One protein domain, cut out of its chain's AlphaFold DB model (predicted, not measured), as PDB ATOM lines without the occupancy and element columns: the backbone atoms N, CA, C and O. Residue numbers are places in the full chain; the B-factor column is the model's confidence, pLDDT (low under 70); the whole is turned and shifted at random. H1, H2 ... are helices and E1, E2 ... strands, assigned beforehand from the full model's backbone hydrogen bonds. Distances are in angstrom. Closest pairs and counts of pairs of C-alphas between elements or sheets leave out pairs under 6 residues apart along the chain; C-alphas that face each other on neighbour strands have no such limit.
ATOM      1  N   ASP A 149     -58.431  16.822 242.707       97.19
ATOM      2  CA  ASP A 149     -57.179  16.072 242.664       97.19
ATOM      3  C   ASP A 149     -56.053  16.946 243.202       97.19
ATOM      4  O   ASP A 149     -55.676  17.950 242.593       97.19
ATOM      5  N   VAL A 150     -55.544  16.591 244.380       97.38
ATOM      6  CA  VAL A 150     -54.478  17.347 245.033       97.38
ATOM      7  C   VAL A 150     -53.130  16.791 244.596       97.38
ATOM      8  O   VAL A 150     -52.721  15.704 245.000       97.38
ATOM      9  N   MET A 151     -52.413  17.567 243.790       97.62
ATOM     10  CA  MET A 151     -51.131  17.190 243.206       97.62
ATOM     11  C   MET A 151     -49.975  17.860 243.946       97.62
ATOM     12  O   MET A 151     -49.906  19.084 244.050       97.62
ATOM     13  N   PHE A 152     -49.028  17.056 244.421       96.62
ATOM     14  CA  PHE A 152     -47.841  17.503 245.150       96.62
ATOM     15  C   PHE A 152     -46.633  16.622 244.817       96.62
ATOM     16  O   PHE A 152     -46.757  15.562 244.198       96.62
ATOM     17  N   LEU A 153     -45.437  17.056 245.219       95.75
ATOM     18  CA  LEU A 153     -44.210  16.296 244.984       95.75
ATOM     19  C   LEU A 153     -44.155  15.013 245.827       95.75
ATOM     20  O   LEU A 153     -44.271  15.043 247.053       95.75
ATOM     21  N   SER A 154     -43.904  13.880 245.170       89.06
ATOM     22  CA  SER A 154     -43.756  12.575 245.821       89.06
ATOM     23  C   SER A 154     -42.510  12.499 246.712       89.06
ATOM     24  O   SER A 154     -41.462  13.050 246.369       89.06
ATOM     25  N   GLY A 155     -42.589  11.732 247.801       86.44
ATOM     26  CA  GLY A 155     -41.462  11.465 248.706       86.44
ATOM     27  C   GLY A 155     -41.303  12.462 249.861       86.44
ATOM     28  O   GLY A 155     -40.425  12.274 250.702       86.44
ATOM     29  N   GLY A 156     -42.160  13.489 249.935       85.00
ATOM     30  CA  GLY A 156     -42.271  14.381 251.093       85.00
ATOM     31  C   GLY A 156     -40.956  15.068 251.488       85.00
ATOM     32  O   GLY A 156     -40.084  15.330 250.648       85.00
ATOM     33  N   ARG A 157     -40.798  15.361 252.785       82.69
ATOM     34  CA  ARG A 157     -39.562  15.945 253.345       82.69
ATOM     35  C   ARG A 157     -38.343  15.017 253.202       82.69
ATOM     36  O   ARG A 157     -37.223  15.506 253.136       82.69
ATOM     37  N   ALA A 158     -38.547  13.701 253.096       88.75
ATOM     38  CA  ALA A 158     -37.469  12.711 253.066       88.75
ATOM     39  C   ALA A 158     -36.694  12.662 251.737       88.75
ATOM     40  O   ALA A 158     -35.476  12.482 251.743       88.75
ATOM     41  N   LYS A 159     -37.367  12.829 250.589       92.81
ATOM     42  CA  LYS A 159     -36.690  12.838 249.277       92.81
ATOM     43  C   LYS A 159     -35.698  14.002 249.210       92.81
ATOM     44  O   LYS A 159     -36.117  15.144 249.365       92.81
ATOM     45  N   ASP A 160     -34.422  13.729 248.948       93.75
ATOM     46  CA  ASP A 160     -33.348  14.739 248.904       93.75
ATOM     47  C   ASP A 160     -33.242  15.600 250.184       93.75
ATOM     48  O   ASP A 160     -32.747  16.730 250.143       93.75
ATOM     49  N   GLY A 161     -33.726  15.073 251.313       93.75
ATOM     50  CA  GLY A 161     -33.685  15.707 252.627       93.75
ATOM     51  C   GLY A 161     -32.695  15.020 253.565       93.75
ATOM     52  O   GLY A 161     -32.459  13.814 253.479       93.75
ATOM     53  N   VAL A 162     -32.120  15.788 254.484       95.00
ATOM     54  CA  VAL A 162     -31.258  15.301 255.565       95.00
ATOM     55  C   VAL A 162     -31.719  15.880 256.897       95.00
ATOM     56  O   VAL A 162     -32.100  17.047 256.968       95.00
ATOM     57  N   PHE A 163     -31.664  15.064 257.949       94.75
ATOM     58  CA  PHE A 163     -32.190  15.386 259.275       94.75
ATOM     59  C   PHE A 163     -31.176  15.024 260.353       94.75
ATOM     60  O   PHE A 163     -30.548  13.963 260.284       94.75
ATOM     61  N   PHE A 164     -31.040  15.887 261.356       94.88
ATOM     62  CA  PHE A 164     -30.139  15.684 262.484       94.88
ATOM     63  C   PHE A 164     -30.755  16.197 263.776       94.88
ATOM     64  O   PHE A 164     -31.247  17.321 263.829       94.88
ATOM     65  N   ASN A 165     -30.624  15.403 264.833       96.12
ATOM     66  CA  ASN A 165     -30.794  15.860 266.204       96.12
ATOM     67  C   ASN A 165     -29.409  15.951 266.842       96.12
ATOM     68  O   ASN A 165     -28.611  15.017 266.736       96.12
ATOM     69  N   LEU A 166     -29.089  17.088 267.454       96.56
ATOM     70  CA  LEU A 166     -27.738  17.331 267.953       96.56
ATOM     71  C   LEU A 166     -27.438  16.494 269.198       96.56
ATOM     72  O   LEU A 166     -28.162  16.551 270.189       96.56
ATOM     73  N   GLU A 167     -26.326  15.765 269.191       95.06
ATOM     74  CA  GLU A 167     -25.875  14.992 270.358       95.06
ATOM     75  C   GLU A 167     -25.154  15.856 271.402       95.06
ATOM     76  O   GLU A 167     -25.119  15.507 272.582       95.06
ATOM     77  N   ASN A 168     -24.595  16.988 270.964       96.38
ATOM     78  CA  ASN A 168     -23.840  17.942 271.767       96.38
ATOM     79  C   ASN A 168     -24.124  19.366 271.281       96.38
ATOM     80  O   ASN A 168     -24.475  19.562 270.115       96.38
ATOM     81  N   ASP A 169     -23.880  20.347 272.144       97.81
ATOM     82  CA  ASP A 169     -23.907  21.754 271.757       97.81
ATOM     83  C   ASP A 169     -22.880  22.009 270.649       97.81
ATOM     84  O   ASP A 169     -21.681  21.744 270.817       97.81
ATOM     85  N   CYS A 170     -23.323  22.537 269.513       97.31
ATOM     86  CA  CYS A 170     -22.431  22.805 268.391       97.31
ATOM     87  C   CYS A 170     -22.949  23.912 267.478       97.31
ATOM     88  O   CYS A 170     -24.095  24.345 267.576       97.31
ATOM     89  N   ASP A 171     -22.064  24.381 266.602       97.00
ATOM     90  CA  ASP A 171     -22.403  25.414 265.632       97.00
ATOM     91  C   ASP A 171     -22.961  24.775 264.359       97.00
ATOM     92  O   ASP A 171     -22.394  23.806 263.838       97.00
ATOM     93  N   VAL A 172     -24.026  25.365 263.822       95.75
ATOM     94  CA  VAL A 172     -24.593  25.031 262.515       95.75
ATOM     95  C   VAL A 172     -24.346  26.184 261.552       95.75
ATOM     96  O   VAL A 172     -24.644  27.335 261.861       95.75
ATOM     97  N   ARG A 173     -23.790  25.892 260.373       96.12
ATOM     98  CA  ARG A 173     -23.625  26.876 259.289       96.12
ATOM     99  C   ARG A 173     -23.831  26.245 257.923       96.12
ATOM    100  O   ARG A 173     -23.633  25.041 257.750       96.12
ATOM    101  N   VAL A 174     -24.135  27.086 256.937       97.62
ATOM    102  CA  VAL A 174     -24.285  26.662 255.541       97.62
ATOM    103  C   VAL A 174     -23.387  27.496 254.642       97.62
ATOM    104  O   VAL A 174     -23.468  28.728 254.629       97.62
ATOM    105  N   ASP A 175     -22.574  26.811 253.844       97.62
ATOM    106  CA  ASP A 175     -21.796  27.408 252.763       97.62
ATOM    107  C   ASP A 175     -22.376  26.991 251.401       97.62
ATOM    108  O   ASP A 175     -22.839  25.866 251.246       97.62
ATOM    109  N   PHE A 176     -22.313  27.859 250.396       97.75
ATOM    110  CA  PHE A 176     -22.559  27.533 248.989       97.75
ATOM    111  C   PHE A 176     -21.331  27.932 248.177       97.75
ATOM    112  O   PHE A 176     -20.872  29.069 248.294       97.75
ATOM    113  N   ASN A 177     -20.750  27.005 247.408       95.25
ATOM    114  CA  ASN A 177     -19.528  27.253 246.626       95.25
ATOM    115  C   ASN A 177     -18.421  27.965 247.442       95.25
ATOM    116  O   ASN A 177     -17.752  28.882 246.975       95.25
ATOM    117  N   ARG A 178     -18.218  27.511 248.692       91.25
ATOM    118  CA  ARG A 178     -17.251  28.040 249.685       91.25
ATOM    119  C   ARG A 178     -17.562  29.429 250.255       91.25
ATOM    120  O   ARG A 178     -16.776  29.925 251.058       91.25
ATOM    121  N   LYS A 179     -18.692  30.040 249.906       96.00
ATOM    122  CA  LYS A 179     -19.176  31.272 250.534       96.00
ATOM    123  C   LYS A 179     -20.215  30.939 251.597       96.00
ATOM    124  O   LYS A 179     -21.196  30.264 251.303       96.00
ATOM    125  N   THR A 180     -20.037  31.446 252.811       96.50
ATOM    126  CA  THR A 180     -21.047  31.310 253.868       96.50
ATOM    127  C   THR A 180     -22.328  32.032 253.456       96.50
ATOM    128  O   THR A 180     -22.334  33.242 253.230       96.50
ATOM    129  N   VAL A 181     -23.412  31.269 253.327       94.50
ATOM    130  CA  VAL A 181     -24.761  31.760 252.997       94.50
ATOM    131  C   VAL A 181     -25.685  31.759 254.212       94.50
ATOM    132  O   VAL A 181     -26.704  32.449 254.207       94.50
ATOM    133  N   ARG A 182     -25.301  31.035 255.267       91.38
ATOM    134  CA  ARG A 182     -25.902  31.078 256.598       91.38
ATOM    135  C   ARG A 182     -24.785  31.128 257.631       91.38
ATOM    136  O   ARG A 182     -23.981  30.199 257.701       91.38
ATOM    137  N   ALA A 183     -24.729  32.221 258.389       92.38
ATOM    138  CA  ALA A 183     -23.736  32.408 259.442       92.38
ATOM    139  C   ALA A 183     -23.836  31.305 260.517       92.38
ATOM    140  O   ALA A 183     -24.926  30.754 260.693       92.38
ATOM    141  N   PRO A 184     -22.731  30.997 261.222       93.62
ATOM    142  CA  PRO A 184     -22.743  30.051 262.330       93.62
ATOM    143  C   PRO A 184     -23.739  30.451 263.413       93.62
ATOM    144  O   PRO A 184     -23.766  31.605 263.841       93.62
ATOM    145  N   GLU A 185     -24.507  29.477 263.878       92.00
ATOM    146  CA  GLU A 185     -25.376  29.602 265.040       92.00
ATOM    147  C   GLU A 185     -25.122  28.457 266.004       92.00
ATOM    148  O   GLU A 185     -25.101  27.293 265.601       92.00
ATOM    149  N   ARG A 186     -24.918  28.804 267.274       94.81
ATOM    150  CA  ARG A 186     -24.749  27.833 268.345       94.81
ATOM    151  C   ARG A 186     -26.113  27.270 268.721       94.81
ATOM    152  O   ARG A 186     -26.974  28.031 269.147       94.81
ATOM    153  N   LEU A 187     -26.269  25.959 268.609       94.31
ATOM    154  CA  LEU A 187     -27.467  25.240 269.022       94.31
ATOM    155  C   LEU A 187     -27.144  24.275 270.161       94.31
ATOM    156  O   LEU A 187     -26.065  23.671 270.197       94.31
ATOM    157  N   SER A 188     -28.099  24.119 271.069       96.00
ATOM    158  CA  SER A 188     -28.012  23.221 272.218       96.00
ATOM    159  C   SER A 188     -28.149  21.753 271.804       96.00
ATOM    160  O   SER A 188     -28.760  21.422 270.781       96.00
ATOM    161  N   LYS A 189     -27.645  20.837 272.629       97.06
ATOM    162  CA  LYS A 189     -27.949  19.406 272.531       97.06
ATOM    163  C   LYS A 189     -29.465  19.170 272.441       97.06
ATOM    164  O   LYS A 189     -30.247  19.764 273.176       97.06
ATOM    165  N   GLY A 190     -29.871  18.260 271.560       96.06
ATOM    166  CA  GLY A 190     -31.267  17.909 271.300       96.06
ATOM    167  C   GLY A 190     -31.957  18.784 270.250       96.06
ATOM    168  O   GLY A 190     -33.087  18.482 269.887       96.06
ATOM    169  N   SER A 191     -31.302  19.833 269.743       95.44
ATOM    170  CA  SER A 191     -31.849  20.699 268.685       95.44
ATOM    171  C   SER A 191     -32.029  19.949 267.364       95.44
ATOM    172  O   SER A 191     -31.280  19.009 267.084       95.44
ATOM    173  N   ALA A 192     -32.992  20.375 266.539       94.50
ATOM    174  CA  ALA A 192     -33.235  19.807 265.212       94.50
ATOM    175  C   ALA A 192     -32.570  20.641 264.114       94.50
ATOM    176  O   ALA A 192     -32.670  21.867 264.114       94.50
ATOM    177  N   VAL A 193     -31.965  19.968 263.135       95.19
ATOM    178  CA  VAL A 193     -31.451  20.561 261.894       95.19
ATOM    179  C   VAL A 193     -31.975  19.756 260.714       95.19
ATOM    180  O   VAL A 193     -31.852  18.530 260.682       95.19
ATOM    181  N   TYR A 194     -32.522  20.449 259.726       94.38
ATOM    182  CA  TYR A 194     -33.042  19.879 258.493       94.38
ATOM    183  C   TYR A 194     -32.518  20.665 257.298       94.38
ATOM    184  O   TYR A 194     -32.473  21.892 257.330       94.38
ATOM    185  N   ALA A 195     -32.157  19.967 256.226       95.31
ATOM    186  CA  ALA A 195     -31.903  20.598 254.940       95.31
ATOM    187  C   ALA A 195     -32.452  19.748 253.801       95.31
ATOM    188  O   ALA A 195     -32.412  18.519 253.869       95.31
ATOM    189  N   LYS A 196     -32.920  20.398 252.737       94.44
ATOM    190  CA  LYS A 196     -33.488  19.728 251.569       94.44
ATOM    191  C   LYS A 196     -33.199  20.479 250.282       94.44
ATOM    192  O   LYS A 196     -33.135  21.707 250.250       94.44
ATOM    193  N   VAL A 197     -33.106  19.716 249.194       96.31
ATOM    194  CA  VAL A 197     -33.230  20.245 247.836       96.31
ATOM    195  C   VAL A 197     -34.560  19.819 247.231       96.31
ATOM    196  O   VAL A 197     -34.874  18.636 247.139       96.31
ATOM    197  N   THR A 198     -35.339  20.790 246.774       96.38
ATOM    198  CA  THR A 198     -36.423  20.555 245.823       96.38
ATOM    199  C   THR A 198     -35.872  20.764 244.419       96.38
ATOM    200  O   THR A 198     -35.366  21.841 244.095       96.38
ATOM    201  N   ARG A 199     -35.936  19.725 243.584       96.88
ATOM    202  CA  ARG A 199     -35.399  19.771 242.222       96.88
ATOM    203  C   ARG A 199     -36.304  20.593 241.317       96.88
ATOM    204  O   ARG A 199     -37.520  20.402 241.322       96.88
ATOM    205  N   ARG A 200     -35.719  21.464 240.487       97.44
ATOM    206  CA  ARG A 200     -36.492  22.238 239.495       97.44
ATOM    207  C   ARG A 200     -37.273  21.324 238.558       97.44
ATOM    208  O   ARG A 200     -38.430  21.603 238.256       97.44
ATOM    209  N   ALA A 201     -36.617  20.263 238.087       97.19
ATOM    210  CA  ALA A 201     -37.188  19.319 237.133       97.19
ATOM    211  C   ALA A 201     -38.465  18.666 237.678       97.19
ATOM    212  O   ALA A 201     -39.474  18.662 236.981       97.19
ATOM    213  N   ASP A 202     -38.448  18.236 238.943       97.56
ATOM    214  CA  ASP A 202     -39.602  17.615 239.599       97.56
ATOM    215  C   ASP A 202     -40.807  18.568 239.665       97.56
ATOM    216  O   ASP A 202     -41.935  18.175 239.374       97.56
ATOM    217  N   VAL A 203     -40.582  19.839 240.026       97.81
ATOM    218  CA  VAL A 203     -41.651  20.855 240.058       97.81
ATOM    219  C   VAL A 203     -42.191  21.101 238.652       97.81
ATOM    220  O   VAL A 203     -43.397  21.203 238.458       97.81
ATOM    221  N   ALA A 204     -41.302  21.186 237.664       98.25
ATOM    222  CA  ALA A 204     -41.672  21.447 236.284       98.25
ATOM    223  C   ALA A 204     -42.507  20.301 235.684       98.25
ATOM    224  O   ALA A 204     -43.500  20.573 235.016       98.25
ATOM    225  N   GLU A 205     -42.143  19.049 235.970       98.12
ATOM    226  CA  GLU A 205     -42.904  17.854 235.590       98.12
ATOM    227  C   GLU A 205     -44.269  17.805 236.287       98.12
ATOM    228  O   GLU A 205     -45.281  17.534 235.644       98.12
ATOM    229  N   LEU A 206     -44.328  18.115 237.587       98.25
ATOM    230  CA  LEU A 206     -45.592  18.180 238.322       98.25
ATOM    231  C   LEU A 206     -46.538  19.231 237.719       98.25
ATOM    232  O   LEU A 206     -47.723  18.954 237.542       98.25
ATOM    233  N   CYS A 207     -46.016  20.417 237.390       98.25
ATOM    234  CA  CYS A 207     -46.780  21.482 236.744       98.25
ATOM    235  C   CYS A 207     -47.269  21.073 235.349       98.25
ATOM    236  O   CYS A 207     -48.430  21.320 235.039       98.25
ATOM    237  N   ASP A 208     -46.415  20.444 234.531       98.44
ATOM    238  CA  ASP A 208     -46.806  19.943 233.206       98.44
ATOM    239  C   ASP A 208     -47.965  18.949 233.333       98.44
ATOM    240  O   ASP A 208     -49.014  19.151 232.728       98.44
ATOM    241  N   ARG A 209     -47.835  17.957 234.222       98.12
ATOM    242  CA  ARG A 209     -48.891  16.967 234.478       98.12
ATOM    243  C   ARG A 209     -50.197  17.608 234.944       98.12
ATOM    244  O   ARG A 209     -51.259  17.176 234.518       98.12
ATOM    245  N   ALA A 210     -50.134  18.608 235.823       97.69
ATOM    246  CA  ALA A 210     -51.323  19.311 236.304       97.69
ATOM    247  C   ALA A 210     -52.027  20.091 235.180       97.69
ATOM    248  O   ALA A 210     -53.251  20.077 235.103       97.69
ATOM    249  N   ILE A 211     -51.265  20.740 234.294       97.81
ATOM    250  CA  ILE A 211     -51.800  21.485 233.143       97.81
ATOM    251  C   ILE A 211     -52.412  20.536 232.108       97.81
ATOM    252  O   ILE A 211     -53.506  20.792 231.609       97.81
ATOM    253  N   GLU A 212     -51.746  19.418 231.825       97.19
ATOM    254  CA  GLU A 212     -52.185  18.417 230.846       97.19
ATOM    255  C   GLU A 212     -53.509  17.733 231.220       97.19
ATOM    256  O   GLU A 212     -54.192  17.214 230.338       97.19
ATOM    257  N   LYS A 213     -53.917  17.767 232.498       95.75
ATOM    258  CA  LYS A 213     -55.240  17.277 232.920       95.75
ATOM    259  C   LYS A 213     -56.397  18.102 232.360       95.75
ATOM    260  O   LYS A 213     -57.487  17.565 232.208       95.75
ATOM    261  N   GLY A 214     -56.175  19.384 232.067       93.19
ATOM    262  CA  GLY A 214     -57.210  20.279 231.545       93.19
ATOM    263  C   GLY A 214     -58.299  20.681 232.550       93.19
ATOM    264  O   GLY A 214     -59.270  21.317 232.146       93.19
ATOM    265  N   ASP A 215     -58.147  20.339 233.835       93.56
ATOM    266  CA  ASP A 215     -59.019  20.811 234.917       93.56
ATOM    267  C   ASP A 215     -58.731  22.289 235.257       93.56
ATOM    268  O   ASP A 215     -57.653  22.818 234.963       93.56
ATOM    269  N   ASP A 216     -59.659  22.948 235.961       92.75
ATOM    270  CA  ASP A 216     -59.359  24.228 236.611       92.75
ATOM    271  C   ASP A 216     -58.249  24.011 237.661       92.75
ATOM    272  O   ASP A 216     -58.299  23.058 238.441       92.75
ATOM    273  N   ILE A 217     -57.230  24.882 237.695       95.31
ATOM    274  CA  ILE A 217     -56.081  24.736 238.607       95.31
ATOM    275  C   ILE A 217     -56.125  25.782 239.714       95.31
ATOM    276  O   ILE A 217     -56.033  26.987 239.458       95.31
ATOM    277  N   VAL A 218     -56.139  25.315 240.962       95.44
ATOM    278  CA  VAL A 218     -55.834  26.132 242.141       95.44
ATOM    279  C   VAL A 218     -54.388  25.869 242.543       95.44
ATOM    280  O   VAL A 218     -54.076  24.852 243.159       95.44
ATOM    281  N   PHE A 219     -53.495  26.790 242.186       96.31
ATOM    282  CA  PHE A 219     -52.115  26.771 242.666       96.31
ATOM    283  C   PHE A 219     -52.063  27.239 244.123       96.31
ATOM    284  O   PHE A 219     -52.734  28.206 244.483       96.31
ATOM    285  N   MET A 220     -51.266  26.575 244.958       95.88
ATOM    286  CA  MET A 220     -51.064  26.959 246.353       95.88
ATOM    287  C   MET A 220     -49.581  27.006 246.695       95.88
ATOM    288  O   MET A 220     -48.859  26.021 246.540       95.88
ATOM    289  N   SER A 221     -49.128  28.141 247.223       92.81
ATOM    290  CA  SER A 221     -47.782  28.259 247.788       92.81
ATOM    291  C   SER A 221     -47.691  29.384 248.821       92.81
ATOM    292  O   SER A 221     -48.587  30.218 248.929       92.81
ATOM    293  N   LYS A 222     -46.603  29.440 249.592       87.06
ATOM    294  CA  LYS A 222     -46.354  30.483 250.599       87.06
ATOM    295  C   LYS A 222     -45.285  31.481 250.131       87.06
ATOM    296  O   LYS A 222     -44.411  31.885 250.900       87.06
ATOM    297  N   TYR A 223     -45.340  31.901 248.865       84.38
ATOM    298  CA  TYR A 223     -44.330  32.776 248.244       84.38
ATOM    299  C   TYR A 223     -44.219  34.171 248.882       84.38
ATOM    300  O   TYR A 223     -43.200  34.832 248.730       84.38
ATOM    301  N   THR A 224     -45.228  34.626 249.628       75.56
ATOM    302  CA  THR A 224     -45.160  35.883 250.391       75.56
ATOM    303  C   THR A 224     -44.242  35.788 251.613       75.56
ATOM    304  O   THR A 224     -43.697  36.799 252.045       75.56
ATOM    305  N   VAL A 225     -44.035  34.579 252.147       77.31
ATOM    306  CA  VAL A 225     -43.141  34.307 253.286       77.31
ATOM    307  C   VAL A 225     -41.815  33.708 252.816       77.31
ATOM    308  O   VAL A 225     -40.759  34.088 253.315       77.31
ATOM    309  N   ARG A 226     -41.846  32.808 251.822       82.31
ATOM    310  CA  ARG A 226     -40.662  32.172 251.218       82.31
ATOM    311  C   ARG A 226     -40.517  32.566 249.741       82.31
ATOM    312  O   ARG A 226     -40.671  31.713 248.865       82.31
ATOM    313  N   PRO A 227     -40.216  33.840 249.435       79.19
ATOM    314  CA  PRO A 227     -40.236  34.356 248.067       79.19
ATOM    315  C   PRO A 227     -39.221  33.696 247.138       79.19
ATOM    316  O   PRO A 227     -39.506  33.541 245.959       79.19
ATOM    317  N   GLU A 228     -38.059  33.267 247.633       86.19
ATOM    318  CA  GLU A 228     -37.092  32.569 246.777       86.19
ATOM    319  C   GLU A 228     -37.543  31.135 246.472       86.19
ATOM    320  O   GLU A 228     -37.543  30.723 245.319       86.19
ATOM    321  N   LEU A 229     -37.984  30.380 247.479       89.25
ATOM    322  CA  LEU A 229     -38.311  28.964 247.314       89.25
ATOM    323  C   LEU A 229     -39.696  28.751 246.689       89.25
ATOM    324  O   LEU A 229     -39.820  28.109 245.649       89.25
ATOM    325  N   ASP A 230     -40.742  29.316 247.290       89.81
ATOM    326  CA  ASP A 230     -42.111  29.183 246.784       89.81
ATOM    327  C   ASP A 230     -42.382  30.118 245.597       89.81
ATOM    328  O   ASP A 230     -43.159  29.770 244.706       89.81
ATOM    329  N   GLY A 231     -41.707  31.270 245.528       90.25
ATOM    330  CA  GLY A 231     -41.804  32.146 244.359       90.25
ATOM    331  C   GLY A 231     -41.197  31.520 243.103       90.25
ATOM    332  O   GLY A 231     -41.781  31.654 242.029       90.25
ATOM    333  N   GLU A 232     -40.104  30.753 243.212       94.38
ATOM    334  CA  GLU A 232     -39.573  30.020 242.055       94.38
ATOM    335  C   GLU A 232     -40.519  28.900 241.608       94.38
ATOM    336  O   GLU A 232     -40.701  28.716 240.407       94.38
ATOM    337  N   LYS A 233     -41.212  28.210 242.527       95.06
ATOM    338  CA  LYS A 233     -42.264  27.239 242.157       95.06
ATOM    339  C   LYS A 233     -43.397  27.905 241.374       95.06
ATOM    340  O   LYS A 233     -43.830  27.370 240.355       95.06
ATOM    341  N   LYS A 234     -43.844  29.090 241.810       94.12
ATOM    342  CA  LYS A 234     -44.859  29.879 241.096       94.12
ATOM    343  C   LYS A 234     -44.375  30.326 239.718       94.12
ATOM    344  O   LYS A 234     -45.112  30.228 238.741       94.12
ATOM    345  N   LYS A 235     -43.121  30.764 239.622       94.50
ATOM    346  CA  LYS A 235     -42.497  31.107 238.344       94.50
ATOM    347  C   LYS A 235     -42.441  29.899 237.408       94.50
ATOM    348  O   LYS A 235     -42.875  30.022 236.272       94.50
ATOM    349  N   ILE A 236     -42.006  28.730 237.890       97.31
ATOM    350  CA  ILE A 236     -42.009  27.480 237.112       97.31
ATOM    351  C   ILE A 236     -43.419  27.164 236.613       97.31
ATOM    352  O   ILE A 236     -43.585  26.850 235.439       97.31
ATOM    353  N   TYR A 237     -44.432  27.268 237.476       97.00
ATOM    354  CA  TYR A 237     -45.825  27.070 237.081       97.00
ATOM    355  C   TYR A 237     -46.241  28.019 235.945       97.00
ATOM    356  O   TYR A 237     -46.743  27.550 234.926       97.00
ATOM    357  N   ASN A 238     -45.967  29.322 236.059       96.56
ATOM    358  CA  ASN A 238     -46.282  30.287 235.001       96.56
ATOM    359  C   ASN A 238     -45.488  30.043 233.704       96.56
ATOM    360  O   ASN A 238     -46.068  30.117 232.623       96.56
ATOM    361  N   ASP A 239     -44.207  29.682 233.797       97.44
ATOM    362  CA  ASP A 239     -43.380  29.325 232.636       97.44
ATOM    363  C   ASP A 239     -43.938  28.080 231.923       97.44
ATOM    364  O   ASP A 239     -43.920  27.990 230.694       97.44
ATOM    365  N   ARG A 240     -44.462  27.106 232.683       98.06
ATOM    366  CA  ARG A 240     -45.131  25.934 232.108       98.06
ATOM    367  C   ARG A 240     -46.465  26.290 231.468       98.06
ATOM    368  O   ARG A 240     -46.702  25.855 230.348       98.06
ATOM    369  N   ARG A 241     -47.297  27.115 232.107       97.19
ATOM    370  CA  ARG A 241     -48.554  27.601 231.510       97.19
ATOM    371  C   ARG A 241     -48.318  28.227 230.140       97.19
ATOM    372  O   ARG A 241     -48.952  27.819 229.174       97.19
ATOM    373  N   GLU A 242     -47.351  29.134 230.053       97.62
ATOM    374  CA  GLU A 242     -46.980  29.808 228.808       97.62
ATOM    375  C   GLU A 242     -46.503  28.819 227.735       97.62
ATOM    376  O   GLU A 242     -46.948  28.880 226.589       97.62
ATOM    377  N   LYS A 243     -45.674  27.837 228.114       97.44
ATOM    378  CA  LYS A 243     -45.243  26.757 227.214       97.44
ATOM    379  C   LYS A 243     -46.421  25.933 226.668       97.44
ATOM    380  O   LYS A 243     -46.357  25.477 225.529       97.44
ATOM    381  N   HIS A 244     -47.477  25.753 227.459       97.25
ATOM    382  CA  HIS A 244     -48.723  25.080 227.067       97.25
ATOM    383  C   HIS A 244     -49.746  26.025 226.404       97.25
ATOM    384  O   HIS A 244     -50.896  25.644 226.202       97.25
ATOM    385  N   GLY A 245     -49.353  27.254 226.046       96.88
ATOM    386  CA  GLY A 245     -50.220  28.221 225.363       96.88
ATOM    387  C   GLY A 245     -51.270  28.885 226.260       96.88
ATOM    388  O   GLY A 245     -52.223  29.471 225.752       96.88
ATOM    389  N   LEU A 246     -51.118  28.798 227.583       95.94
ATOM    390  CA  LEU A 246     -51.995  29.428 228.566       95.94
ATOM    391  C   LEU A 246     -51.408  30.752 229.062       95.94
ATOM    392  O   LEU A 246     -50.194  30.908 229.196       95.94
ATOM    393  N   GLU A 247     -52.279  31.689 229.430       94.00
ATOM    394  CA  GLU A 247     -51.851  32.943 230.051       94.00
ATOM    395  C   GLU A 247     -51.183  32.709 231.412       94.00
ATOM    396  O   GLU A 247     -51.602  31.853 232.207       94.00
ATOM    397  N   ARG A 248     -50.163  33.524 231.697       92.75
ATOM    398  CA  ARG A 248     -49.493  33.578 232.998       92.75
ATOM    399  C   ARG A 248     -50.440  34.149 234.055       92.75
ATOM    400  O   ARG A 248     -51.190  35.085 233.791       92.75
ATOM    401  N   LEU A 249     -50.368  33.625 235.273       87.88
ATOM    402  CA  LEU A 249     -51.130  34.122 236.420       87.88
ATOM    403  C   LEU A 249     -50.178  34.858 237.366       87.88
ATOM    404  O   LEU A 249     -49.679  34.306 238.348       87.88
ATOM    405  N   GLU A 250     -49.872  36.104 237.014       80.69
ATOM    406  CA  GLU A 250     -49.003  36.975 237.808       80.69
ATOM    407  C   GLU A 250     -49.750  37.604 238.999       80.69
ATOM    408  O   GLU A 250     -50.977  37.730 239.003       80.69
ATOM    409  N   GLY A 251     -48.992  38.015 240.023       70.56
ATOM    410  CA  GLY A 251     -49.538  38.623 241.243       70.56
ATOM    411  C   GLY A 251     -50.324  37.646 242.125       70.56
ATOM    412  O   GLY A 251     -50.434  36.464 241.819       70.56
ATOM    413  N   ASN A 252     -50.844  38.112 243.265       72.75
ATOM    414  CA  ASN A 252     -51.688  37.278 244.127       72.75
ATOM    415  C   ASN A 252     -53.065  37.083 243.487       72.75
ATOM    416  O   ASN A 252     -53.816  38.043 243.325       72.75
ATOM    417  N   ARG A 253     -53.402  35.838 243.144       77.94
ATOM    418  CA  ARG A 253     -54.699  35.457 242.560       77.94
ATOM    419  C   ARG A 253     -55.495  34.569 243.515       77.94
ATOM    420  O   ARG A 253     -56.299  33.745 243.088       77.94
ATOM    421  N   GLY A 254     -55.264  34.738 244.818       77.56
ATOM    422  CA  GLY A 254     -55.806  33.861 245.849       77.56
ATOM    423  C   GLY A 254     -55.137  32.489 245.823       77.56
ATOM    424  O   GLY A 254     -55.827  31.480 245.961       77.56
ATOM    425  N   ASP A 255     -53.825  32.489 245.581       84.25
ATOM    426  CA  ASP A 255     -52.931  31.334 245.477       84.25
ATOM    427  C   ASP A 255     -51.917  31.267 246.639       84.25
ATOM    428  O   ASP A 255     -51.030  30.407 246.668       84.25
ATOM    429  N   ILE A 256     -52.065  32.162 247.626       88.19
ATOM    430  CA  ILE A 256     -51.413  32.007 248.929       88.19
ATOM    431  C   ILE A 256     -52.071  30.823 249.641       88.19
ATOM    432  O   ILE A 256     -53.292  30.770 249.773       88.19
ATOM    433  N   VAL A 257     -51.252  29.856 250.048       92.56
ATOM    434  CA  VAL A 257     -51.700  28.529 250.488       92.56
ATOM    435  C   VAL A 257     -52.717  28.541 251.632       92.56
ATOM    436  O   VAL A 257     -53.685  27.799 251.562       92.56
ATOM    437  N   ASP A 258     -52.541  29.381 252.647       89.50
ATOM    438  CA  ASP A 258     -53.450  29.523 253.793       89.50
ATOM    439  C   ASP A 258     -54.841  30.013 253.362       89.50
ATOM    440  O   ASP A 258     -55.841  29.338 253.602       89.50
ATOM    441  N   ALA A 259     -54.902  31.122 252.624       87.19
ATOM    442  CA  ALA A 259     -56.147  31.688 252.118       87.19
ATOM    443  C   ALA A 259     -56.823  30.774 251.082       87.19
ATOM    444  O   ALA A 259     -58.046  30.631 251.074       87.19
ATOM    445  N   ALA A 260     -56.043  30.140 250.202       92.44
ATOM    446  CA  ALA A 260     -56.557  29.217 249.196       92.44
ATOM    447  C   ALA A 260     -57.128  27.944 249.840       92.44
ATOM    448  O   ALA A 260     -58.200  27.483 249.444       92.44
ATOM    449  N   PHE A 261     -56.446  27.406 250.855       95.31
ATOM    450  CA  PHE A 261     -56.893  26.258 251.636       95.31
ATOM    451  C   PHE A 261     -58.168  26.574 252.426       95.31
ATOM    452  O   PHE A 261     -59.165  25.867 252.279       95.31
ATOM    453  N   ALA A 262     -58.186  27.684 253.172       92.50
ATOM    454  CA  ALA A 262     -59.370  28.152 253.892       92.50
ATOM    455  C   ALA A 262     -60.562  28.386 252.947       92.50
ATOM    456  O   ALA A 262     -61.696  28.018 253.264       92.50
ATOM    457  N   ARG A 263     -60.318  28.932 251.746       91.50
ATOM    458  CA  ARG A 263     -61.352  29.111 250.716       91.50
ATOM    459  C   ARG A 263     -61.919  27.779 250.237       91.50
ATOM    460  O   ARG A 263     -63.133  27.663 250.176       91.50
ATOM    461  N   LEU A 264     -61.087  26.789 249.907       94.12
ATOM    462  CA  LEU A 264     -61.587  25.488 249.441       94.12
ATOM    463  C   LEU A 264     -62.346  24.716 250.525       94.12
ATOM    464  O   LEU A 264     -63.252  23.963 250.180       94.12
ATOM    465  N   LEU A 265     -62.006  24.918 251.803       94.38
ATOM    466  CA  LEU A 265     -62.737  24.326 252.927       94.38
ATOM    467  C   LEU A 265     -64.070  25.020 253.216       94.38
ATOM    468  O   LEU A 265     -65.031  24.347 253.579       94.38
ATOM    469  N   SER A 266     -64.128  26.348 253.081       91.25
ATOM    470  CA  SER A 266     -65.330  27.157 253.356       91.25
ATOM    471  C   SER A 266     -66.260  27.309 252.146       91.25
ATOM    472  O   SER A 266     -67.424  27.668 252.303       91.25
ATOM    473  N   ARG A 267     -65.754  27.075 250.930       91.44
ATOM    474  CA  ARG A 267     -66.468  27.220 249.655       91.44
ATOM    475  C   ARG A 267     -66.024  26.113 248.692       91.44
ATOM    476  O   ARG A 267     -65.142  26.360 247.860       91.44
ATOM    477  N   PRO A 268     -66.588  24.897 248.809       91.94
ATOM    478  CA  PRO A 268     -66.263  23.815 247.898       91.94
ATOM    479  C   PRO A 268     -66.590  24.201 246.455       91.94
ATOM    480  O   PRO A 268     -67.569  24.897 246.183       91.94
ATOM    481  N   VAL A 269     -65.737  23.775 245.529       93.19
ATOM    482  CA  VAL A 269     -65.876  24.090 244.102       93.19
ATOM    483  C   VAL A 269     -66.803  23.088 243.425       93.19
ATOM    484  O   VAL A 269     -66.705  21.894 243.673       93.19
ATOM    485  N   GLU A 270     -67.695  23.557 242.551       92.81
ATOM    486  CA  GLU A 270     -68.652  22.694 241.832       92.81
ATOM    487  C   GLU A 270     -68.005  21.907 240.681       92.81
ATOM    488  O   GLU A 270     -68.503  20.865 240.263       92.81
ATOM    489  N   LYS A 271     -66.890  22.408 240.140       93.62
ATOM    490  CA  LYS A 271     -66.182  21.787 239.019       93.62
ATOM    491  C   LYS A 271     -65.038  20.913 239.501       93.62
ATOM    492  O   LYS A 271     -64.413  21.205 240.521       93.62
ATOM    493  N   ASN A 272     -64.702  19.912 238.692       94.94
ATOM    494  CA  ASN A 272     -63.463  19.170 238.878       94.94
ATOM    495  C   ASN A 272     -62.272  20.131 238.852       94.94
ATOM    496  O   ASN A 272     -62.158  20.963 237.951       94.94
ATOM    497  N   THR A 273     -61.430  20.041 239.875       96.31
ATOM    498  CA  THR A 273     -60.363  21.010 240.119       96.31
ATOM    499  C   THR A 273     -59.085  20.290 240.508       96.31
ATOM    500  O   THR A 273     -59.059  19.479 241.434       96.31
ATOM    501  N   THR A 274     -57.991  20.640 239.841       97.75
ATOM    502  CA  THR A 274     -56.653  20.237 240.259       97.75
ATOM    503  C   THR A 274     -56.121  21.243 241.276       97.75
ATOM    504  O   THR A 274     -55.975  22.433 240.995       97.75
ATOM    505  N   VAL A 275     -55.807  20.772 242.480       97.69
ATOM    506  CA  VAL A 275     -55.173  21.582 243.524       97.69
ATOM    507  C   VAL A 275     -53.674  21.316 243.478       97.69
ATOM    508  O   VAL A 275     -53.197  20.281 243.938       97.69
ATOM    509  N   LEU A 276     -52.921  22.241 242.891       97.75
ATOM    510  CA  LEU A 276     -51.485  22.096 242.685       97.75
ATOM    511  C   LEU A 276     -50.716  22.697 243.865       97.75
ATOM    512  O   LEU A 276     -50.653  23.917 244.021       97.75
ATOM    513  N   VAL A 277     -50.090  21.832 244.662       97.19
ATOM    514  CA  VAL A 277     -49.304  22.187 245.850       97.19
ATOM    515  C   VAL A 277     -47.889  21.612 245.720       97.19
ATOM    516  O   VAL A 277     -47.587  20.553 246.271       97.19
ATOM    517  N   PRO A 278     -46.967  22.273 244.997       95.19
ATOM    518  CA  PRO A 278     -45.668  21.676 244.683       95.19
ATOM    519  C   PRO A 278     -44.729  21.532 245.885       95.19
ATOM    520  O   PRO A 278     -43.624  21.016 245.741       95.19
ATOM    521  N   ASP A 279     -45.106  22.016 247.066       91.94
ATOM    522  CA  ASP A 279     -44.272  21.891 248.249       91.94
ATOM    523  C   ASP A 279     -44.477  20.546 248.966       91.94
ATOM    524  O   ASP A 279     -45.592  20.217 249.379       91.94
ATOM    525  N   PRO A 280     -43.403  19.773 249.173       88.12
ATOM    526  CA  PRO A 280     -43.503  18.444 249.759       88.12
ATOM    527  C   PRO A 280     -43.658  18.435 251.290       88.12
ATOM    528  O   PRO A 280     -43.921  17.374 251.851       88.12
ATOM    529  N   SER A 281     -43.478  19.568 251.975       86.12
ATOM    530  CA  SER A 281     -43.612  19.667 253.436       86.12
ATOM    531  C   SER A 281     -45.065  19.822 253.894       86.12
ATOM    532  O   SER A 281     -45.407  19.335 254.969       86.12
ATOM    533  N   TYR A 282     -45.935  20.440 253.084       91.75
ATOM    534  CA  TYR A 282     -47.365  20.609 253.393       91.75
ATOM    535  C   TYR A 282     -48.322  20.101 252.312       91.75
ATOM    536  O   TYR A 282     -49.488  19.888 252.628       91.75
ATOM    537  N   GLY A 283     -47.871  19.831 251.083       95.06
ATOM    538  CA  GLY A 283     -48.703  19.239 250.026       95.06
ATOM    539  C   GLY A 283     -49.440  17.963 250.456       95.06
ATOM    540  O   GLY A 283     -50.664  17.921 250.326       95.06
ATOM    541  N   PRO A 284     -48.758  16.971 251.068       94.75
ATOM    542  CA  PRO A 284     -49.423  15.782 251.603       94.75
ATOM    543  C   PRO A 284     -50.462  16.099 252.690       94.75
ATOM    544  O   PRO A 284     -51.530  15.493 252.715       94.75
ATOM    545  N   LYS A 285     -50.180  17.082 253.560       96.06
ATOM    546  CA  LYS A 285     -51.082  17.498 254.650       96.06
ATOM    547  C   LYS A 285     -52.348  18.162 254.096       96.06
ATOM    548  O   LYS A 285     -53.452  17.837 254.526       96.06
ATOM    549  N   ILE A 286     -52.203  19.023 253.084       97.19
ATOM    550  CA  ILE A 286     -53.331  19.624 252.358       97.19
ATOM    551  C   ILE A 286     -54.162  18.551 251.663       97.19
ATOM    552  O   ILE A 286     -55.384  18.568 251.785       97.19
ATOM    553  N   ALA A 287     -53.516  17.605 250.979       97.25
ATOM    554  CA  ALA A 287     -54.212  16.516 250.307       97.25
ATOM    555  C   ALA A 287     -55.045  15.683 251.285       97.25
ATOM    556  O   ALA A 287     -56.217  15.436 251.021       97.25
ATOM    557  N   ALA A 288     -54.476  15.308 252.435       97.56
ATOM    558  CA  ALA A 288     -55.189  14.555 253.461       97.56
ATOM    559  C   ALA A 288     -56.453  15.286 253.942       97.56
ATOM    560  O   ALA A 288     -57.534  14.696 253.957       97.56
ATOM    561  N   VAL A 289     -56.340  16.577 254.278       98.06
ATOM    562  CA  VAL A 289     -57.482  17.355 254.778       98.06
ATOM    563  C   VAL A 289     -58.523  17.602 253.694       98.06
ATOM    564  O   VAL A 289     -59.702  17.362 253.939       98.06
ATOM    565  N   LEU A 290     -58.118  18.065 252.509       97.75
ATOM    566  CA  LEU A 290     -59.070  18.370 251.444       97.75
ATOM    567  C   LEU A 290     -59.793  17.105 250.973       97.75
ATOM    568  O   LEU A 290     -61.011  17.136 250.839       97.75
ATOM    569  N   ASN A 291     -59.089  15.982 250.799       97.44
ATOM    570  CA  ASN A 291     -59.729  14.721 250.416       97.44
ATOM    571  C   ASN A 291     -60.738  14.259 251.474       97.44
ATOM    572  O   ASN A 291     -61.832  13.824 251.121       97.44
ATOM    573  N   ALA A 292     -60.406  14.382 252.763       97.44
ATOM    574  CA  ALA A 292     -61.342  14.059 253.835       97.44
ATOM    575  C   ALA A 292     -62.556  15.003 253.820       97.44
ATOM    576  O   ALA A 292     -63.692  14.535 253.806       97.44
ATOM    577  N   ALA A 293     -62.333  16.318 253.739       96.44
ATOM    578  CA  ALA A 293     -63.394  17.321 253.713       96.44
ATOM    579  C   ALA A 293     -64.338  17.154 252.510       96.44
ATOM    580  O   ALA A 293     -65.550  17.210 252.683       96.44
ATOM    581  N   TYR A 294     -63.815  16.880 251.311       96.31
ATOM    582  CA  TYR A 294     -64.641  16.641 250.121       96.31
ATOM    583  C   TYR A 294     -65.390  15.304 250.176       96.31
ATOM    584  O   TYR A 294     -66.440  15.169 249.554       96.31
ATOM    585  N   ALA A 295     -64.894  14.324 250.938       95.12
ATOM    586  CA  ALA A 295     -65.555  13.033 251.098       95.12
ATOM    587  C   ALA A 295     -66.664  13.041 252.163       95.12
ATOM    588  O   ALA A 295     -67.689  12.386 251.974       95.12
ATOM    589  N   CYS A 296     -66.471  13.729 253.293       94.31
ATOM    590  CA  CYS A 296     -67.390  13.653 254.437       94.31
ATOM    591  C   CYS A 296     -67.930  15.001 254.939       94.31
ATOM    592  O   CYS A 296     -68.709  15.023 255.895       94.31
ATOM    593  N   GLY A 297     -67.567  16.103 254.281       95.00
ATOM    594  CA  GLY A 297     -67.893  17.462 254.697       95.00
ATOM    595  C   GLY A 297     -67.013  17.967 255.841       95.00
ATOM    596  O   GLY A 297     -66.309  17.207 256.514       95.00
ATOM    597  N   VAL A 298     -67.071  19.276 256.085       95.12
ATOM    598  CA  VAL A 298     -66.405  19.901 257.237       95.12
ATOM    599  C   VAL A 298     -67.326  19.957 258.450       95.12
ATOM    600  O   VAL A 298     -68.551  19.983 258.336       95.12
ATOM    601  N   LYS A 299     -66.724  20.008 259.634       92.50
ATOM    602  CA  LYS A 299     -67.381  20.168 260.929       92.50
ATOM    603  C   LYS A 299     -66.608  21.167 261.774       92.50
ATOM    604  O   LYS A 299     -65.403  21.330 261.614       92.50
ATOM    605  N   LYS A 300     -67.310  21.787 262.719       87.19
ATOM    606  CA  LYS A 300     -66.729  22.701 263.703       87.19
ATOM    607  C   LYS A 300     -66.887  22.127 265.119       87.19
ATOM    608  O   LYS A 300     -67.940  21.544 265.391       87.19
ATOM    609  N   PRO A 301     -65.883  22.262 266.007       83.94
ATOM    610  CA  PRO A 301     -66.029  21.910 267.415       83.94
ATOM    611  C   PRO A 301     -67.258  22.571 268.055       83.94
ATOM    612  O   PRO A 301     -67.606  23.711 267.745       83.94
ATOM    613  N   LEU A 302     -67.905  21.858 268.980       81.19
ATOM    614  CA  LEU A 302     -68.911  22.454 269.858       81.19
ATOM    615  C   LEU A 302     -68.200  23.140 271.030       81.19
ATOM    616  O   LEU A 302     -67.749  22.462 271.951       81.19
ATOM    617  N   TYR A 317     -40.174  29.697 258.734       75.56
ATOM    618  CA  TYR A 317     -40.266  31.140 258.450       75.56
ATOM    619  C   TYR A 317     -38.927  31.874 258.628       75.56
ATOM    620  O   TYR A 317     -38.770  32.985 258.126       75.56
ATOM    621  N   GLY A 318     -37.962  31.270 259.329       75.00
ATOM    622  CA  GLY A 318     -36.645  31.861 259.614       75.00
ATOM    623  C   GLY A 318     -35.465  31.113 258.980       75.00
ATOM    624  O   GLY A 318     -34.316  31.565 259.082       75.00
ATOM    625  N   GLY A 319     -35.731  29.974 258.341       81.00
ATOM    626  CA  GLY A 319     -34.752  29.136 257.658       81.00
ATOM    627  C   GLY A 319     -34.099  29.806 256.447       81.00
ATOM    628  O   GLY A 319     -34.565  30.822 255.920       81.00
ATOM    629  N   LEU A 320     -32.982  29.238 255.996       88.69
ATOM    630  CA  LEU A 320     -32.376  29.611 254.723       88.69
ATOM    631  C   LEU A 320     -33.252  29.076 253.588       88.69
ATOM    632  O   LEU A 320     -33.455  27.876 253.491       88.69
ATOM    633  N   ASN A 321     -33.710  29.959 252.703       89.44
ATOM    634  CA  ASN A 321     -34.463  29.607 251.500       89.44
ATOM    635  C   ASN A 321     -33.756  30.231 250.291       89.44
ATOM    636  O   ASN A 321     -33.616  31.458 250.223       89.44
ATOM    637  N   ARG A 322     -33.242  29.406 249.372       92.50
ATOM    638  CA  ARG A 322     -32.419  29.863 248.240       92.50
ATOM    639  C   ARG A 322     -32.730  29.090 246.971       92.50
ATOM    640  O   ARG A 322     -32.857  27.874 247.000       92.50
ATOM    641  N   VAL A 323     -32.738  29.793 245.846       96.12
ATOM    642  CA  VAL A 323     -32.643  29.164 244.523       96.12
ATOM    643  C   VAL A 323     -31.181  29.172 244.101       96.12
ATOM    644  O   VAL A 323     -30.537  30.226 244.097       96.12
ATOM    645  N   ALA A 324     -30.645  28.012 243.739       96.75
ATOM    646  CA  ALA A 324     -29.309  27.911 243.176       96.75
ATOM    647  C   ALA A 324     -29.274  28.655 241.832       96.75
ATOM    648  O   ALA A 324     -30.024  28.338 240.914       96.75
ATOM    649  N   ARG A 325     -28.425  29.678 241.699       95.19
ATOM    650  CA  ARG A 325     -28.300  30.452 240.444       95.19
ATOM    651  C   ARG A 325     -27.379  29.789 239.424       95.19
ATOM    652  O   ARG A 325     -27.445  30.094 238.241       95.19
ATOM    653  N   GLU A 326     -26.529  28.902 239.907       97.19
ATOM    654  CA  GLU A 326     -25.533  28.157 239.159       97.19
ATOM    655  C   GLU A 326     -25.452  26.742 239.733       97.19
ATOM    656  O   GLU A 326     -25.898  26.488 240.858       97.19
ATOM    657  N   ASP A 327     -24.871  25.830 238.962       98.19
ATOM    658  CA  ASP A 327     -24.508  24.510 239.463       98.19
ATOM    659  C   ASP A 327     -23.499  24.646 240.609       98.19
ATOM    660  O   ASP A 327     -22.587  25.478 240.580       98.19
ATOM    661  N   GLY A 328     -23.642  23.811 241.631       97.56
ATOM    662  CA  GLY A 328     -22.770  23.906 242.789       97.56
ATOM    663  C   GLY A 328     -23.113  22.925 243.890       97.56
ATOM    664  O   GLY A 328     -23.787  21.915 243.687       97.56
ATOM    665  N   GLU A 329     -22.620  23.236 245.080       97.44
ATOM    666  CA  GLU A 329     -22.792  22.401 246.260       97.44
ATOM    667  C   GLU A 329     -23.034  23.269 247.491       97.44
ATOM    668  O   GLU A 329     -22.250  24.177 247.800       97.44
ATOM    669  N   TYR A 330     -24.099  22.941 248.221       98.00
ATOM    670  CA  TYR A 330     -24.287  23.404 249.587       98.00
ATOM    671  C   TYR A 330     -23.518  22.501 250.550       98.00
ATOM    672  O   TYR A 330     -23.532  21.275 250.432       98.00
ATOM    673  N   ARG A 331     -22.856  23.113 251.529       97.69
ATOM    674  CA  ARG A 331     -22.158  22.428 252.616       97.69
ATOM    675  C   ARG A 331     -22.823  22.786 253.927       97.69
ATOM    676  O   ARG A 331     -22.625  23.888 254.438       97.69
ATOM    677  N   LEU A 332     -23.596  21.847 254.456       97.38
ATOM    678  CA  LEU A 332     -24.158  21.933 255.795       97.38
ATOM    679  C   LEU A 332     -23.106  21.435 256.782       97.38
ATOM    680  O   LEU A 332     -22.673  20.282 256.714       97.38
ATOM    681  N   ARG A 333     -22.667  22.308 257.683       97.00
ATOM    682  CA  ARG A 333     -21.696  21.969 258.722       97.00
ATOM    683  C   ARG A 333     -22.389  21.995 260.074       97.00
ATOM    684  O   ARG A 333     -22.987  23.007 260.418       97.00
ATOM    685  N   ILE A 334     -22.284  20.891 260.803       96.50
ATOM    686  CA  ILE A 334     -22.900  20.671 262.113       96.50
ATOM    687  C   ILE A 334     -21.780  20.233 263.057       96.50
ATOM    688  O   ILE A 334     -21.339  19.080 263.026       96.50
ATOM    689  N   GLY A 335     -21.240  21.175 263.830       94.19
ATOM    690  CA  GLY A 335     -20.009  20.965 264.588       94.19
ATOM    691  C   GLY A 335     -18.859  20.508 263.683       94.19
ATOM    692  O   GLY A 335     -18.487  21.195 262.733       94.19
ATOM    693  N   ALA A 336     -18.300  19.328 263.965       92.62
ATOM    694  CA  ALA A 336     -17.229  18.735 263.161       92.62
ATOM    695  C   ALA A 336     -17.725  18.022 261.886       92.62
ATOM    696  O   ALA A 336     -16.918  17.675 261.022       92.62
ATOM    697  N   ARG A 337     -19.035  17.781 261.752       95.25
ATOM    698  CA  ARG A 337     -19.619  17.068 260.611       95.25
ATOM    699  C   ARG A 337     -19.828  18.022 259.437       95.25
ATOM    700  O   ARG A 337     -20.313  19.133 259.615       95.25
ATOM    701  N   GLU A 338     -19.517  17.563 258.229       96.12
ATOM    702  CA  GLU A 338     -19.818  18.257 256.972       96.12
ATOM    703  C   GLU A 338     -20.667  17.341 256.085       96.12
ATOM    704  O   GLU A 338     -20.339  16.170 255.897       96.12
ATOM    705  N   ILE A 339     -21.759  17.876 255.543       96.94
ATOM    706  CA  ILE A 339     -22.639  17.203 254.585       96.94
ATOM    707  C   ILE A 339     -22.660  18.034 253.314       96.94
ATOM    708  O   ILE A 339     -22.834  19.253 253.354       96.94
ATOM    709  N   ARG A 340     -22.474  17.358 252.187       96.75
ATOM    710  CA  ARG A 340     -22.377  17.958 250.862       96.75
ATOM    711  C   ARG A 340     -23.623  17.640 250.058       96.75
ATOM    712  O   ARG A 340     -23.984  16.474 249.925       96.75
ATOM    713  N   ILE A 341     -24.272  18.679 249.547       97.25
ATOM    714  CA  ILE A 341     -25.571  18.588 248.889       97.25
ATOM    715  C   ILE A 341     -25.447  19.235 247.501       97.25
ATOM    716  O   ILE A 341     -25.440  20.468 247.400       97.25
ATOM    717  N   PRO A 342     -25.299  18.435 246.429       97.12
ATOM    718  CA  PRO A 342     -25.147  18.955 245.076       97.12
ATOM    719  C   PRO A 342     -26.472  19.500 244.532       97.12
ATOM    720  O   PRO A 342     -27.539  18.893 244.694       97.12
ATOM    721  N   VAL A 343     -26.384  20.624 243.826       98.00
ATOM    722  CA  VAL A 343     -27.522  21.332 243.230       98.00
ATOM    723  C   VAL A 343     -27.230  21.746 241.794       98.00
ATOM    724  O   VAL A 343     -26.078  21.985 241.416       98.00
ATOM    725  N   LYS A 344     -28.291  21.835 240.996       98.19
ATOM    726  CA  LYS A 344     -28.274  22.427 239.657       98.19
ATOM    727  C   LYS A 344     -28.859  23.830 239.670       98.19
ATOM    728  O   LYS A 344     -29.659  24.159 240.544       98.19
ATOM    729  N   ALA A 345     -28.495  24.644 238.683       97.12
ATOM    730  CA  ALA A 345     -29.125  25.944 238.493       97.12
ATOM    731  C   ALA A 345     -30.663  25.807 238.430       97.12
ATOM    732  O   ALA A 345     -31.214  25.032 237.648       97.12
ATOM    733  N   GLY A 346     -31.353  26.569 239.275       96.38
ATOM    734  CA  GLY A 346     -32.799  26.560 239.450       96.38
ATOM    735  C   GLY A 346     -33.329  25.597 240.518       96.38
ATOM    736  O   GLY A 346     -34.513  25.691 240.838       96.38
ATOM    737  N   ASP A 347     -32.503  24.707 241.082       97.88
ATOM    738  CA  ASP A 347     -32.891  23.906 242.250       97.88
ATOM    739  C   ASP A 347     -33.131  24.814 243.465       97.88
ATOM    740  O   ASP A 347     -32.466  25.837 243.649       97.88
ATOM    741  N   MET A 348     -34.080  24.429 244.315       96.50
ATOM    742  CA  MET A 348     -34.479  25.189 245.500       96.50
ATOM    743  C   MET A 348     -33.943  24.494 246.751       96.50
ATOM    744  O   MET A 348     -34.360  23.382 247.067       96.50
ATOM    745  N   PHE A 349     -33.019  25.139 247.454       95.88
ATOM    746  CA  PHE A 349     -32.433  24.661 248.700       95.88
ATOM    747  C   PHE A 349     -33.104  25.324 249.905       95.88
ATOM    748  O   PHE A 349     -33.222  26.554 249.961       95.88
ATOM    749  N   GLU A 350     -33.479  24.506 250.883       93.69
ATOM    750  CA  GLU A 350     -33.917  24.950 252.202       93.69
ATOM    751  C   GLU A 350     -33.053  24.354 253.310       93.69
ATOM    752  O   GLU A 350     -32.633  23.200 253.238       93.69
ATOM    753  N   GLU A 351     -32.801  25.148 254.345       93.88
ATOM    754  CA  GLU A 351     -32.238  24.693 255.612       93.88
ATOM    755  C   GLU A 351     -33.001  25.346 256.759       93.88
ATOM    756  O   GLU A 351     -33.263  26.550 256.744       93.88
ATOM    757  N   MET A 352     -33.383  24.534 257.738       91.19
ATOM    758  CA  MET A 352     -34.203  24.929 258.872       91.19
ATOM    759  C   MET A 352     -33.648  24.306 260.144       91.19
ATOM    760  O   MET A 352     -33.303  23.123 260.170       91.19
ATOM    761  N   HIS A 353     -33.658  25.063 261.233       91.75
ATOM    762  CA  HIS A 353     -33.311  24.545 262.550       91.75
ATOM    763  C   HIS A 353     -34.003  25.331 263.656       91.75
ATOM    764  O   HIS A 353     -34.396  26.486 263.477       91.75
TER     765      HIS A 353
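What this domain is: This is residues 149 to 302 and 317 to 353 of the 593 residues of an uncharacterized protein of Alphaproteobacteria bacterium (UniProt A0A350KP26). The model has two lobes side by side: a sandwich of two four-stranded sheets, face to face, and a small three-stranded sheet, E1 E7 E6, between helices, with H3 and H4 over one face and H1 over the other. H2 packs on H1, and its residues 229 to 233 reach the sandwich sheet E2 E5 E11 E8. The printed part has 191 residues, with four named helices and eleven named strands in the order E1 E2 E3 E4 E5 H1 E6 H2 H3 E7 H4 E8 E9 E10 E11, a mixed class of helices and strands. The sandwich sheets, in the orders E2 E5 E11 E8 and E4 E3 E9 E10, are antiparallel, while E1 E7 E6 is parallel. The whole is compact, with a radius of gyration of the C-alphas of 18.4 A, and flat in outline, spanning 56 by 48 by 26 A.

Where its parts are: E1, residues 149 to 152, begins at C-alpha 149, at (-57.179, 16.072, 242.664). E2 follows at residues 161 to 165, E3 at 170 to 176, 20.0 A long, E4 at 179 to 187, 21.1 A, and E5 at 192 to 198, 19.7 A. H1 is residues 200 to 212, 18.3 A, and E6 residues 216 to 219. H2, residues 229 to 243, is 21.4 A long and begins at C-alpha 229, at (-38.311, 28.964, 247.314). H3 is residues 257 to 266, E7 residues 273 to 277, and H4 residues 283 to 296, 20.0 A. After the cut come E8, residues 320 to 323, E9, 328 to 334, and E10, 337 to 343, the last two 19.6 A each. E11, residues 348 to 353, ends at C-alpha 353, at (-33.311, 24.545, 262.550).

How they stand to each other: The sheets of the sandwich have 37 pairs of C-alphas within 10 A, and their best planes stand 7 degrees apart. In one, N 162 and O 195 of E2 and E5 are 2.8 A apart, N 196 and O 350 of E5 and E11 2.9 A, and N 322 and O 349 of E8 and E11 2.9 A. The other is twisted: N 172 and O 185 of the hairpin E3 and E4 are 2.8 A apart, N 175 and O 331 of E3 and E9 3.0 A, and N 330 and O 341 of the hairpin E9 and E10 2.9 A. H2 only grazes the sheet E2 E5 E11 E8; the closest C-alphas of H2 and E8, those of Leu 229 and Asn 321, are 5.7 A apart. H2 touches H1 at a steep tilt of 47 degrees, the same way, closest at the C-alphas of Cys 207 and Tyr 237, 5.7 A apart. H1 is on the sheet E1 E7 E6, over E7 and along the strands, at a height over the sheet of 9.7 A. H4 lies on the opposite face, over E1, at a height over the sheet of 9.3 A. H3 touches H4 at a shallow tilt of 6 degrees, the same way, and the closest C-alphas, those of Leu 265 and Ala 293, are 7.1 A apart. These are three layers, helices on both faces of a sheet. In that sheet N 151 and O 275 of E1 and E7 are 2.8 A apart, and N 276 and O 218 of E7 and E6 2.9 A. E6, H2 H3 and E7 form a strand-helix-strand unit, two parallel neighbour strands with helices between them along the chain. In H1, H2, H3 and H4 every O i to N i+4 pair is within hydrogen-bond range.

The domain as a whole: The C-alphas of Glu 270 and Ala 336, the two farthest apart, are 55.8 A from each other. Residues 303 to 316 are not printed, and C-alphas 302 and 317 stand 32.0 A apart across this cut. Of the links that are printed whole, that from H2 to H3, residues 244 to 256, is long. The mean pLDDT of the printed part is 93.4, and no printed residue is under 70.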